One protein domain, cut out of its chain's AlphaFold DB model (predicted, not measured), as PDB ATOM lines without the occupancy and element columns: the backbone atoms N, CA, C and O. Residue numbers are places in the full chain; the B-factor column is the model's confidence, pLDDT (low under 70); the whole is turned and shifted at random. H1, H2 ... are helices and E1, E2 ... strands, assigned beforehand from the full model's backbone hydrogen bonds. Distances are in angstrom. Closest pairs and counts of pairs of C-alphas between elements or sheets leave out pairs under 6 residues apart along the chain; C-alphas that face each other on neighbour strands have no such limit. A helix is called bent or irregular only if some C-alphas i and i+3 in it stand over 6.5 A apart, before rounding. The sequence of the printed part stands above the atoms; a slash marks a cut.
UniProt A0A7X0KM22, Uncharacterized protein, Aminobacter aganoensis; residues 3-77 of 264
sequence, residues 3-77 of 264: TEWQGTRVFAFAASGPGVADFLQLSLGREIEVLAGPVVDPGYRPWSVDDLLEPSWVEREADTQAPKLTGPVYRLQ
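Overview. This is residues 3 to 77 of the 264 residues of an uncharacterized protein of Aminobacter aganoensis (UniProt A0A7X0KM22). A long, twisted hairpin of strands E1 and E2 makes the longest axis, with a shorter bent strand, E3, beside part of E2. Beyond the hairpin's open end, a loop holds one short helix, H1, off the sheet. The printed part has 75 residues, in the order E1, E2, H1, E3; the sheet, E1 - E2 - E3, is antiparallel and the class mostly strand. It is extended, with a radius of gyration of the C-alphas of 18.8 A and spans of 62 by 25 by 18 A.

Arrangement. E1, residues 3 to 15, and E2, residues 23 to 37, form an antiparallel hairpin at 167 degrees; N 10 and O 28 are 2.8 A apart, within hydrogen-bond range. H1, residues 49 to 53, is not on the sheet and is apart from E1; its O i to N i+4 pair is within hydrogen-bond range. E3, residues 68 to 76, is antiparallel to E2 at 158 degrees, with N 31 and O 73 within hydrogen-bond range at 2.9 A.

Along the chain. E1 begins at C-alpha 3 (122.551, 124.658, 92.796) and measures 37.7 A; E2 measures 42.1 A. E3, 20.8 A, bends by 54 degrees at residue 72 and ends at C-alpha 76 (122.283, 114.330, 75.926).

Size, cuts and confidence. The farthest C-alphas, Pro 18 and Pro 42, are 62.0 A apart. The printed part has no cut; the links E2 to H1 and H1 to E3 are long. pLDDT is under 70 at residues 3 to 7, 36 to 46 and 51 to 66.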
ATOM      1  N   THR A   3     123.366 125.732  93.368       53.47
ATOM      2  CA  THR A   3     122.551 124.658  92.796       53.47
ATOM      3  C   THR A   3     123.457 123.584  92.213       53.47
ATOM      4  O   THR A   3     124.520 123.883  91.665       53.47
ATOM      5  N   GLU A   4     123.063 122.327  92.380       64.69
ATOM      6  CA  GLU A   4     123.785 121.162  91.873       64.69
ATOM      7  C   GLU A   4     122.857 120.347  90.969       64.69
ATOM      8  O   GLU A   4     121.666 120.196  91.252       64.69
ATOM      9  N   TRP A   5     123.407 119.814  89.876       60.19
ATOM     10  CA  TRP A   5     122.718 118.833  89.045       60.19
ATOM     11  C   TRP A   5     123.101 117.425  89.497       60.19
ATOM     12  O   TRP A   5     124.237 117.000  89.308       60.19
ATOM     13  N   GLN A   6     122.141 116.692  90.051       63.28
ATOM     14  CA  GLN A   6     122.306 115.294  90.454       63.28
ATOM     15  C   GLN A   6     121.529 114.395  89.498       63.28
ATOM     16  O   GLN A   6     120.440 114.754  89.054       63.28
ATOM     17  N   GLY A   7     122.045 113.213  89.160       61.75
ATOM     18  CA  GLY A   7     121.341 112.367  88.205       61.75
ATOM     19  C   GLY A   7     121.885 110.964  88.027       61.75
ATOM     20  O   GLY A   7     123.023 110.653  88.364       61.75
ATOM     21  N   THR A   8     121.042 110.117  87.446       72.06
ATOM     22  CA  THR A   8     121.412 108.773  86.993       72.06
ATOM     23  C   THR A   8     121.589 108.766  85.481       72.06
ATOM     24  O   THR A   8     120.964 109.551  84.762       72.06
ATOM     25  N   ARG A   9     122.449 107.882  84.968       78.94
ATOM     26  CA  ARG A   9     122.555 107.662  83.520       78.94
ATOM     27  C   ARG A   9     121.447 106.728  83.062       78.94
ATOM     28  O   ARG A   9     121.235 105.670  83.648       78.94
ATOM     29  N   VAL A  10     120.768 107.127  82.000       84.06
ATOM     30  CA  VAL A  10     119.734 106.352  81.324       84.06
ATOM     31  C   VAL A  10     120.252 105.985  79.946       84.06
ATOM     32  O   VAL A  10     120.729 106.846  79.206       84.06
ATOM     33  N   PHE A  11     120.140 104.705  79.606       88.69
ATOM     34  CA  PHE A  11     120.488 104.196  78.291       88.69
ATOM     35  C   PHE A  11     119.218 103.847  77.520       88.69
ATOM     36  O   PHE A  11     118.290 103.268  78.081       88.69
ATOM     37  N   ALA A  12     119.177 104.204  76.240       89.56
ATOM     38  CA  ALA A  12     118.131 103.775  75.321       89.56
ATOM     39  C   ALA A  12     118.760 103.146  74.080       89.56
ATOM     40  O   ALA A  12     119.820 103.579  73.627       89.56
ATOM     41  N   PHE A  13     118.102 102.128  73.534       94.12
ATOM     42  CA  PHE A  13     118.640 101.315  72.450       94.12
ATOM     43  C   PHE A  13     117.644 101.215  71.304       94.12
ATOM     44  O   PHE A  13     116.436 101.157  71.526       94.12
ATOM     45  N   ALA A  14     118.158 101.169  70.080       94.06
ATOM     46  CA  ALA A  14     117.355 100.904  68.895       94.06
ATOM     47  C   ALA A  14     118.129  99.995  67.943       94.06
ATOM     48  O   ALA A  14     119.254 100.317  67.566       94.06
ATOM     49  N   ALA A  15     117.528  98.876  67.545       95.75
ATOM     50  CA  ALA A  15     118.119  97.987  66.554       95.75
ATOM     51  C   ALA A  15     118.274  98.708  65.204       95.75
ATOM     52  O   ALA A  15     117.365  99.413  64.761       95.75
ATOM     53  N   SER A  16     119.409  98.503  64.537       95.94
ATOM     54  CA  SER A  16     119.664  98.965  63.168       95.94
ATOM     55  C   SER A  16     119.853  97.813  62.171       95.94
ATOM     56  O   SER A  16     119.954  98.062  60.971       95.94
ATOM     57  N   GLY A  17     119.866  96.557  62.635       93.75
ATOM     58  CA  GLY A  17     120.127  95.378  61.808       93.75
ATOM     59  C   GLY A  17     120.268  94.075  62.614       93.75
ATOM     60  O   GLY A  17     120.034  94.062  63.824       93.75
ATOM     61  N   PRO A  18     120.604  92.954  61.950       92.81
ATOM     62  CA  PRO A  18     120.633  91.635  62.575       92.81
ATOM     63  C   PRO A  18     121.946  91.294  63.293       92.81
ATOM     64  O   PRO A  18     121.932  90.362  64.095       92.81
ATOM     65  N   GLY A  19     123.050  91.998  63.041       94.56
ATOM     66  CA  GLY A  19     124.343  91.728  63.675       94.56
ATOM     67  C   GLY A  19     124.394  92.130  65.152       94.56
ATOM     68  O   GLY A  19     123.599  92.943  65.624       94.56
ATOM     69  N   VAL A  20     125.370  91.597  65.892       96.81
ATOM     70  CA  VAL A  20     125.531  91.871  67.337       96.81
ATOM     71  C   VAL A  20     125.760  93.362  67.620       96.81
ATOM     72  O   VAL A  20     125.247  93.892  68.600       96.81
ATOM     73  N   ALA A  21     126.480  94.062  66.737       97.38
ATOM     74  CA  ALA A  21     126.755  95.498  66.841       97.38
ATOM     75  C   ALA A  21     125.755  96.392  66.075       97.38
ATOM     76  O   ALA A  21     125.985  97.598  65.943       97.38
ATOM     77  N   ASP A  22     124.663  95.827  65.553       97.06
ATOM     78  CA  ASP A  22     123.672  96.565  64.765       97.06
ATOM     79  C   ASP A  22     122.612  97.218  65.638       97.06
ATOM     80  O   ASP A  22     121.433  96.856  65.634       97.06
ATOM     81  N   PHE A  23     123.054  98.211  66.400       97.44
ATOM     82  CA  PHE A  23     122.169  99.058  67.174       97.44
ATOM     83  C   PHE A  23     122.751 100.452  67.400       97.44
ATOM     84  O   PHE A  23     123.956 100.712  67.287       97.44
ATOM     85  N   LEU A  24     121.845 101.357  67.738       96.25
ATOM     86  CA  LEU A  24     122.116 102.674  68.282       96.25
ATOM     87  C   LEU A  24     122.002 102.606  69.804       96.25
ATOM     88  O   LEU A  24     121.064 102.001  70.321       96.25
ATOM     89  N   GLN A  25     122.917 103.267  70.508       94.50
ATOM     90  CA  GLN A  25     122.817 103.532  71.938       94.50
ATOM     91  C   GLN A  25     122.758 105.039  72.183       94.50
ATOM     92  O   GLN A  25     123.617 105.797  71.729       94.50
ATOM     93  N   LEU A  26     121.764 105.456  72.955       91.81
ATOM     94  CA  LEU A  26     121.631 106.787  73.524       91.81
ATOM     95  C   LEU A  26     122.027 106.745  75.001       91.81
ATOM     96  O   LEU A  26     121.531 105.892  75.730       91.81
ATOM     97  N   SER A  27     122.888 107.660  75.443       89.38
ATOM     98  CA  SER A  27     123.252 107.870  76.850       89.38
ATOM     99  C   SER A  27     122.785 109.257  77.286       89.38
ATOM    100  O   SER A  27     123.234 110.283  76.763       89.38
ATOM    101  N   LEU A  28     121.848 109.278  78.231       85.56
ATOM    102  CA  LEU A  28     121.193 110.475  78.745       85.56
ATOM    103  C   LEU A  28     121.506 110.627  80.233       85.56
ATOM    104  O   LEU A  28     121.353 109.679  81.002       85.56
ATOM    105  N   GLY A  29     121.884 111.826  80.665       83.88
ATOM    106  CA  GLY A  29     121.800 112.192  82.076       83.88
ATOM    107  C   GLY A  29     120.340 112.464  82.424       83.88
ATOM    108  O   GLY A  29     119.730 113.345  81.819       83.88
ATOM    109  N   ARG A  30     119.757 111.713  83.361       81.06
ATOM    110  CA  ARG A  30     118.478 112.065  83.988       81.06
ATOM    111  C   ARG A  30     118.795 112.910  85.208       81.06
ATOM    112  O   ARG A  30     119.057 112.372  86.281       81.06
ATOM    113  N   GLU A  31     118.798 114.218  85.013       82.69
ATOM    114  CA  GLU A  31     119.306 115.177  85.985       82.69
ATOM    115  C   GLU A  31     118.147 115.918  86.672       82.69
ATOM    116  O   GLU A  31     117.129 116.254  86.052       82.69
ATOM    117  N   ILE A  32     118.290 116.157  87.971       78.56
ATOM    118  CA  ILE A  32     117.476 117.073  88.767       78.56
ATOM    119  C   ILE A  32     118.374 118.202  89.257       78.56
ATOM    120  O   ILE A  32     119.532 117.970  89.589       78.56
ATOM    121  N   GLU A  33     117.838 119.416  89.297       77.19
ATOM    122  CA  GLU A  33     118.512 120.536  89.945       77.19
ATOM    123  C   GLU A  33     118.044 120.592  91.394       77.19
ATOM    124  O   GLU A  33     116.834 120.643  91.652       77.19
ATOM    125  N   VAL A  34     118.987 120.574  92.328       79.25
ATOM    126  CA  VAL A  34     118.720 120.674  93.763       79.25
ATOM    127  C   VAL A  34     119.417 121.888  94.353       79.25
ATOM    128  O   VAL A  34     120.465 122.334  93.878       79.25
ATOM    129  N   LEU A  35     118.814 122.441  95.398       76.25
ATOM    130  CA  LEU A  35     119.414 123.475  96.220       76.25
ATOM    131  C   LEU A  35     120.500 122.851  97.105       76.25
ATOM    132  O   LEU A  35     120.182 122.210  98.100       76.25
ATOM    133  N   ALA A  36     121.766 123.070  96.750       65.94
ATOM    134  CA  ALA A  36     122.910 122.511  97.467       65.94
ATOM    135  C   ALA A  36     123.203 123.260  98.780       65.94
ATOM    136  O   ALA A  36     123.650 122.668  99.751       65.94
ATOM    137  N   GLY A  37     122.921 124.567  98.843       66.06
ATOM    138  CA  GLY A  37     123.091 125.335 100.077       66.06
ATOM    139  C   GLY A  37     123.128 126.855  99.894       66.06
ATOM    140  O   GLY A  37     123.011 127.377  98.772       66.06
ATOM    141  N   PRO A  38     123.273 127.608 101.001       64.88
ATOM    142  CA  PRO A  38     123.455 129.054 100.955       64.88
ATOM    143  C   PRO A  38     124.810 129.416 100.320       64.88
ATOM    144  O   PRO A  38     125.777 128.672 100.416       64.88
ATOM    145  N   VAL A  39     124.887 130.586  99.668       61.81
ATOM    146  CA  VAL A  39     126.150 131.066  99.050       61.81
ATOM    147  C   VAL A  39     127.190 131.495 100.084       61.81
ATOM    148  O   VAL A  39     128.378 131.505  99.787       61.81
ATOM    149  N   VAL A  40     126.749 131.816 101.298       62.75
ATOM    150  CA  VAL A  40     127.616 132.141 102.427       62.75
ATOM    151  C   VAL A  40     127.134 131.330 103.618       62.75
ATOM    152  O   VAL A  40     125.961 131.430 103.980       62.75
ATOM    153  N   ASP A  41     128.030 130.553 104.215       64.81
ATOM    154  CA  ASP A  41     127.857 130.042 105.570       64.81
ATOM    155  C   ASP A  41     128.594 130.996 106.530       64.81
ATOM    156  O   ASP A  41     129.812 131.141 106.419       64.81
ATOM    157  N   PRO A  42     127.893 131.680 107.455       66.56
ATOM    158  CA  PRO A  42     128.521 132.573 108.430       66.56
ATOM    159  C   PRO A  42     129.573 131.887 109.318       66.56
ATOM    160  O   PRO A  42     130.425 132.575 109.880       66.56
ATOM    161  N   GLY A  43     129.499 130.561 109.470       68.62
ATOM    162  CA  GLY A  43     130.437 129.746 110.241       68.62
ATOM    163  C   GLY A  43     131.641 129.241 109.443       68.62
ATOM    164  O   GLY A  43     132.594 128.747 110.049       68.62
ATOM    165  N   TYR A  44     131.642 129.388 108.116       68.50
ATOM    166  CA  TYR A  44     132.719 128.910 107.257       68.50
ATOM    167  C   TYR A  44     133.529 130.067 106.669       68.50
ATOM    168  O   TYR A  44     133.003 130.979 106.031       68.50
ATOM    169  N   ARG A  45     134.851 130.001 106.835       68.38
ATOM    170  CA  ARG A  45     135.792 130.943 106.231       68.38
ATOM    171  C   ARG A  45     136.601 130.219 105.149       68.38
ATOM    172  O   ARG A  45     137.382 129.346 105.517       68.38
ATOM    173  N   PRO A  46     136.456 130.571 103.859       68.62
ATOM    174  CA  PRO A  46     137.290 130.009 102.802       68.62
ATOM    175  C   PRO A  46     138.742 130.463 102.977       68.62
ATOM    176  O   PRO A  46     139.007 131.627 103.300       68.62
ATOM    177  N   TRP A  47     139.679 129.540 102.779       73.38
ATOM    178  CA  TRP A  47     141.122 129.753 102.921       73.38
ATOM    179  C   TRP A  47     141.830 129.852 101.567       73.38
ATOM    180  O   TRP A  47     142.970 130.314 101.504       73.38
ATOM    181  N   SER A  48     141.148 129.475 100.486       77.56
ATOM    182  CA  SER A  48     141.630 129.554  99.110       77.56
ATOM    183  C   SER A  48     140.533 129.998  98.129       77.56
ATOM    184  O   SER A  48     139.349 130.049  98.463       77.56
ATOM    185  N   VAL A  49     140.931 130.341  96.898       71.94
ATOM    186  CA  VAL A  49     139.983 130.572  95.791       71.94
ATOM    187  C   VAL A  49     139.247 129.279  95.433       71.94
ATOM    188  O   VAL A  49     138.067 129.332  95.098       71.94
ATOM    189  N   ASP A  50     139.908 128.130  95.565       72.06
ATOM    190  CA  ASP A  50     139.293 126.828  95.316       72.06
ATOM    191  C   ASP A  50     138.167 126.554  96.323       72.06
ATOM    192  O   ASP A  50     137.103 126.092  95.925       72.06
ATOM    193  N   ASP A  51     138.314 126.982  97.581       68.25
ATOM    194  CA  ASP A  51     137.253 126.876  98.597       68.25
ATOM    195  C   ASP A  51     136.016 127.732  98.261       68.25
ATOM    196  O   ASP A  51     134.926 127.466  98.762       68.25
ATOM    197  N   LEU A  52     136.152 128.772  97.426       66.12
ATOM    198  CA  LEU A  52     135.016 129.566  96.935       66.12
ATOM    199  C   LEU A  52     134.311 128.905  95.743       66.12
ATOM    200  O   LEU A  52     133.115 129.126  95.546       66.12
ATOM    201  N   LEU A  53     135.051 128.144  94.933       67.94
ATOM    202  CA  LEU A  53     134.536 127.462  93.743       67.94
ATOM    203  C   LEU A  53     133.942 126.088  94.087       67.94
ATOM    204  O   LEU A  53     132.920 125.705  93.520       67.94
ATOM    205  N   GLU A  54     134.540 125.387  95.049       66.38
ATOM    206  CA  GLU A  54     134.126 124.076  95.549       66.38
ATOM    207  C   GLU A  54     133.958 124.100  97.079       66.38
ATOM    208  O   GLU A  54     134.745 123.503  97.819       66.38
ATOM    209  N   PRO A  55     132.910 124.766  97.588       65.00
ATOM    210  CA  PRO A  55     132.703 124.950  99.019       65.00
ATOM    211  C   PRO A  55     132.594 123.614  99.761       65.00
ATOM    212  O   PRO A  55     131.688 122.817  99.512       65.00
ATOM    213  N   SER A  56     133.502 123.362 100.709       64.69
ATOM    214  CA  SER A  56     133.507 122.121 101.496       64.69
ATOM    215  C   SER A  56     132.427 122.078 102.587       64.69
ATOM    216  O   SER A  56     132.216 121.023 103.175       64.69
ATOM    217  N   TRP A  57     131.772 123.211 102.875       64.25
ATOM    218  CA  TRP A  57     130.683 123.340 103.859       64.25
ATOM    219  C   TRP A  57     129.302 122.997 103.299       64.25
ATOM    220  O   TRP A  57     128.331 122.916 104.047       64.25
ATOM    221  N   VAL A  58     129.190 122.831 101.981       63.03
ATOM    222  CA  VAL A  58     127.983 122.280 101.374       63.03
ATOM    223  C   VAL A  58     127.916 120.814 101.795       63.03
ATOM    224  O   VAL A  58     128.726 120.007 101.340       63.03
ATOM    225  N   GLU A  59     126.993 120.482 102.699       58.62
ATOM    226  CA  GLU A  59     126.727 119.098 103.096       58.62
ATOM    227  C   GLU A  59     126.283 118.306 101.861       58.62
ATOM    228  O   GLU A  59     125.172 118.457 101.359       58.62
ATOM    229  N   ARG A  60     127.184 117.462 101.350       57.59
ATOM    230  CA  ARG A  60     126.930 116.524 100.243       57.59
ATOM    231  C   ARG A  60     126.510 115.148 100.765       57.59
ATOM    232  O   ARG A  60     126.809 114.130 100.140       57.59
ATOM    233  N   GLU A  61     125.916 115.087 101.957       51.06
ATOM    234  CA  GLU A  61     125.437 113.822 102.506       51.06
ATOM    235  C   GLU A  61     124.281 113.297 101.649       51.06
ATOM    236  O   GLU A  61     123.382 114.034 101.252       51.06
ATOM    237  N   ALA A  62     124.309 111.999 101.347       49.28
ATOM    238  CA  ALA A  62     123.320 111.360 100.479       49.28
ATOM    239  C   ALA A  62     121.894 111.338 101.073       49.28
ATOM    240  O   ALA A  62     120.950 111.010 100.354       49.28
ATOM    241  N   ASP A  63     121.744 111.666 102.361       49.53
ATOM    242  CA  ASP A  63     120.496 111.556 103.127       49.53
ATOM    243  C   ASP A  63     119.792 112.906 103.367       49.53
ATOM    244  O   ASP A  63     118.656 112.950 103.849       49.53
ATOM    245  N   THR A  64     120.413 114.030 102.994       53.62
ATOM    246  CA  THR A  64     119.773 115.343 103.110       53.62
ATOM    247  C   THR A  64     118.814 115.528 101.935       53.62
ATOM    248  O   THR A  64     119.232 115.616 100.780       53.62
ATOM    249  N   GLN A  65     117.502 115.597 102.197       59.19
ATOM    250  CA  GLN A  65     116.500 115.930 101.174       59.19
ATOM    251  C   GLN A  65     116.650 117.395 100.730       59.19
ATOM    252  O   GLN A  65     115.896 118.276 101.146       59.19
ATOM    253  N   ALA A  66     117.644 117.662  99.883       67.50
ATOM    254  CA  ALA A  66     117.873 118.962  99.279       67.50
ATOM    255  C   ALA A  66     116.626 119.396  98.475       67.50
ATOM    256  O   ALA A  66     116.114 118.613  97.664       67.50
ATOM    257  N   PRO A  67     116.109 120.626  98.665       75.19
ATOM    258  CA  PRO A  67     114.943 121.104  97.935       75.19
ATOM    259  C   PRO A  67     115.163 121.037  96.421       75.19
ATOM    260  O   PRO A  67     116.090 121.641  95.879       75.19
ATOM    261  N   LYS A  68     114.290 120.309  95.722       77.88
ATOM    262  CA  LYS A  68     114.328 120.193  94.262       77.88
ATOM    263  C   LYS A  68     113.877 121.502  93.613       77.88
ATOM    264  O   LYS A  68     112.752 121.946  93.831       77.88
ATOM    265  N   LEU A  69     114.726 122.065  92.763       77.31
ATOM    266  CA  LEU A  69     114.467 123.301  92.025       77.31
ATOM    267  C   LEU A  69     113.891 123.030  90.632       77.31
ATOM    268  O   LEU A  69     113.001 123.752  90.193       77.31
ATOM    269  N   THR A  70     114.365 121.997  89.924       78.69
ATOM    270  CA  THR A  70     113.928 121.670  88.549       78.69
ATOM    271  C   THR A  70     114.130 120.184  88.211       78.69
ATOM    272  O   THR A  70     114.899 119.468  88.852       78.69
ATOM    273  N   GLY A  71     113.406 119.690  87.199       76.00
ATOM    274  CA  GLY A  71     113.595 118.369  86.590       76.00
ATOM    275  C   GLY A  71     112.469 117.359  86.869       76.00
ATOM    276  O   GLY A  71     111.472 117.694  87.513       76.00
ATOM    277  N   PRO A  72     112.611 116.093  86.435       77.31
ATOM    278  CA  PRO A  72     113.777 115.556  85.734       77.31
ATOM    279  C   PRO A  72     113.918 116.150  84.326       77.31
ATOM    280  O   PRO A  72     112.938 116.234  83.590       77.31
ATOM    281  N   VAL A  73     115.136 116.543  83.955       82.81
ATOM    282  CA  VAL A  73     115.504 116.860  82.568       82.81
ATOM    283  C   VAL A  73     116.406 115.757  82.030       82.81
ATOM    284  O   VAL A  73     117.217 115.193  82.763       82.81
ATOM    285  N   TYR A  74     116.259 115.442  80.746       81.56
ATOM    286  CA  TYR A  74     117.130 114.492  80.065       81.56
ATOM    287  C   TYR A  74     118.159 115.264  79.252       81.56
ATOM    288  O   TYR A  74     117.805 115.980  78.315       81.56
ATOM    289  N   ARG A  75     119.434 115.130  79.617       82.44
ATOM    290  CA  ARG A  75     120.537 115.823  78.956       82.44
ATOM    291  C   ARG A  75     121.352 114.836  78.131       82.44
ATOM    292  O   ARG A  75     121.906 113.871  78.651       82.44
ATOM    293  N   LEU A  76     121.430 115.093  76.830       82.69
ATOM    294  CA  LEU A  76     122.283 114.330  75.926       82.69
ATOM    295  C   LEU A  76     123.744 114.763  76.102       82.69
ATOM    296  O   LEU A  76     124.061 115.952  75.998       82.69
ATOM    297  N   GLN A  77     124.650 113.811  76.328       73.56
ATOM    298  CA  GLN A  77     126.085 114.110  76.359       73.56
ATOM    299  C   GLN A  77     126.596 114.440  74.947       73.56
ATOM    300  O   GLN A  77     126.382 113.679  74.007       73.56
TER     301      GLN A  77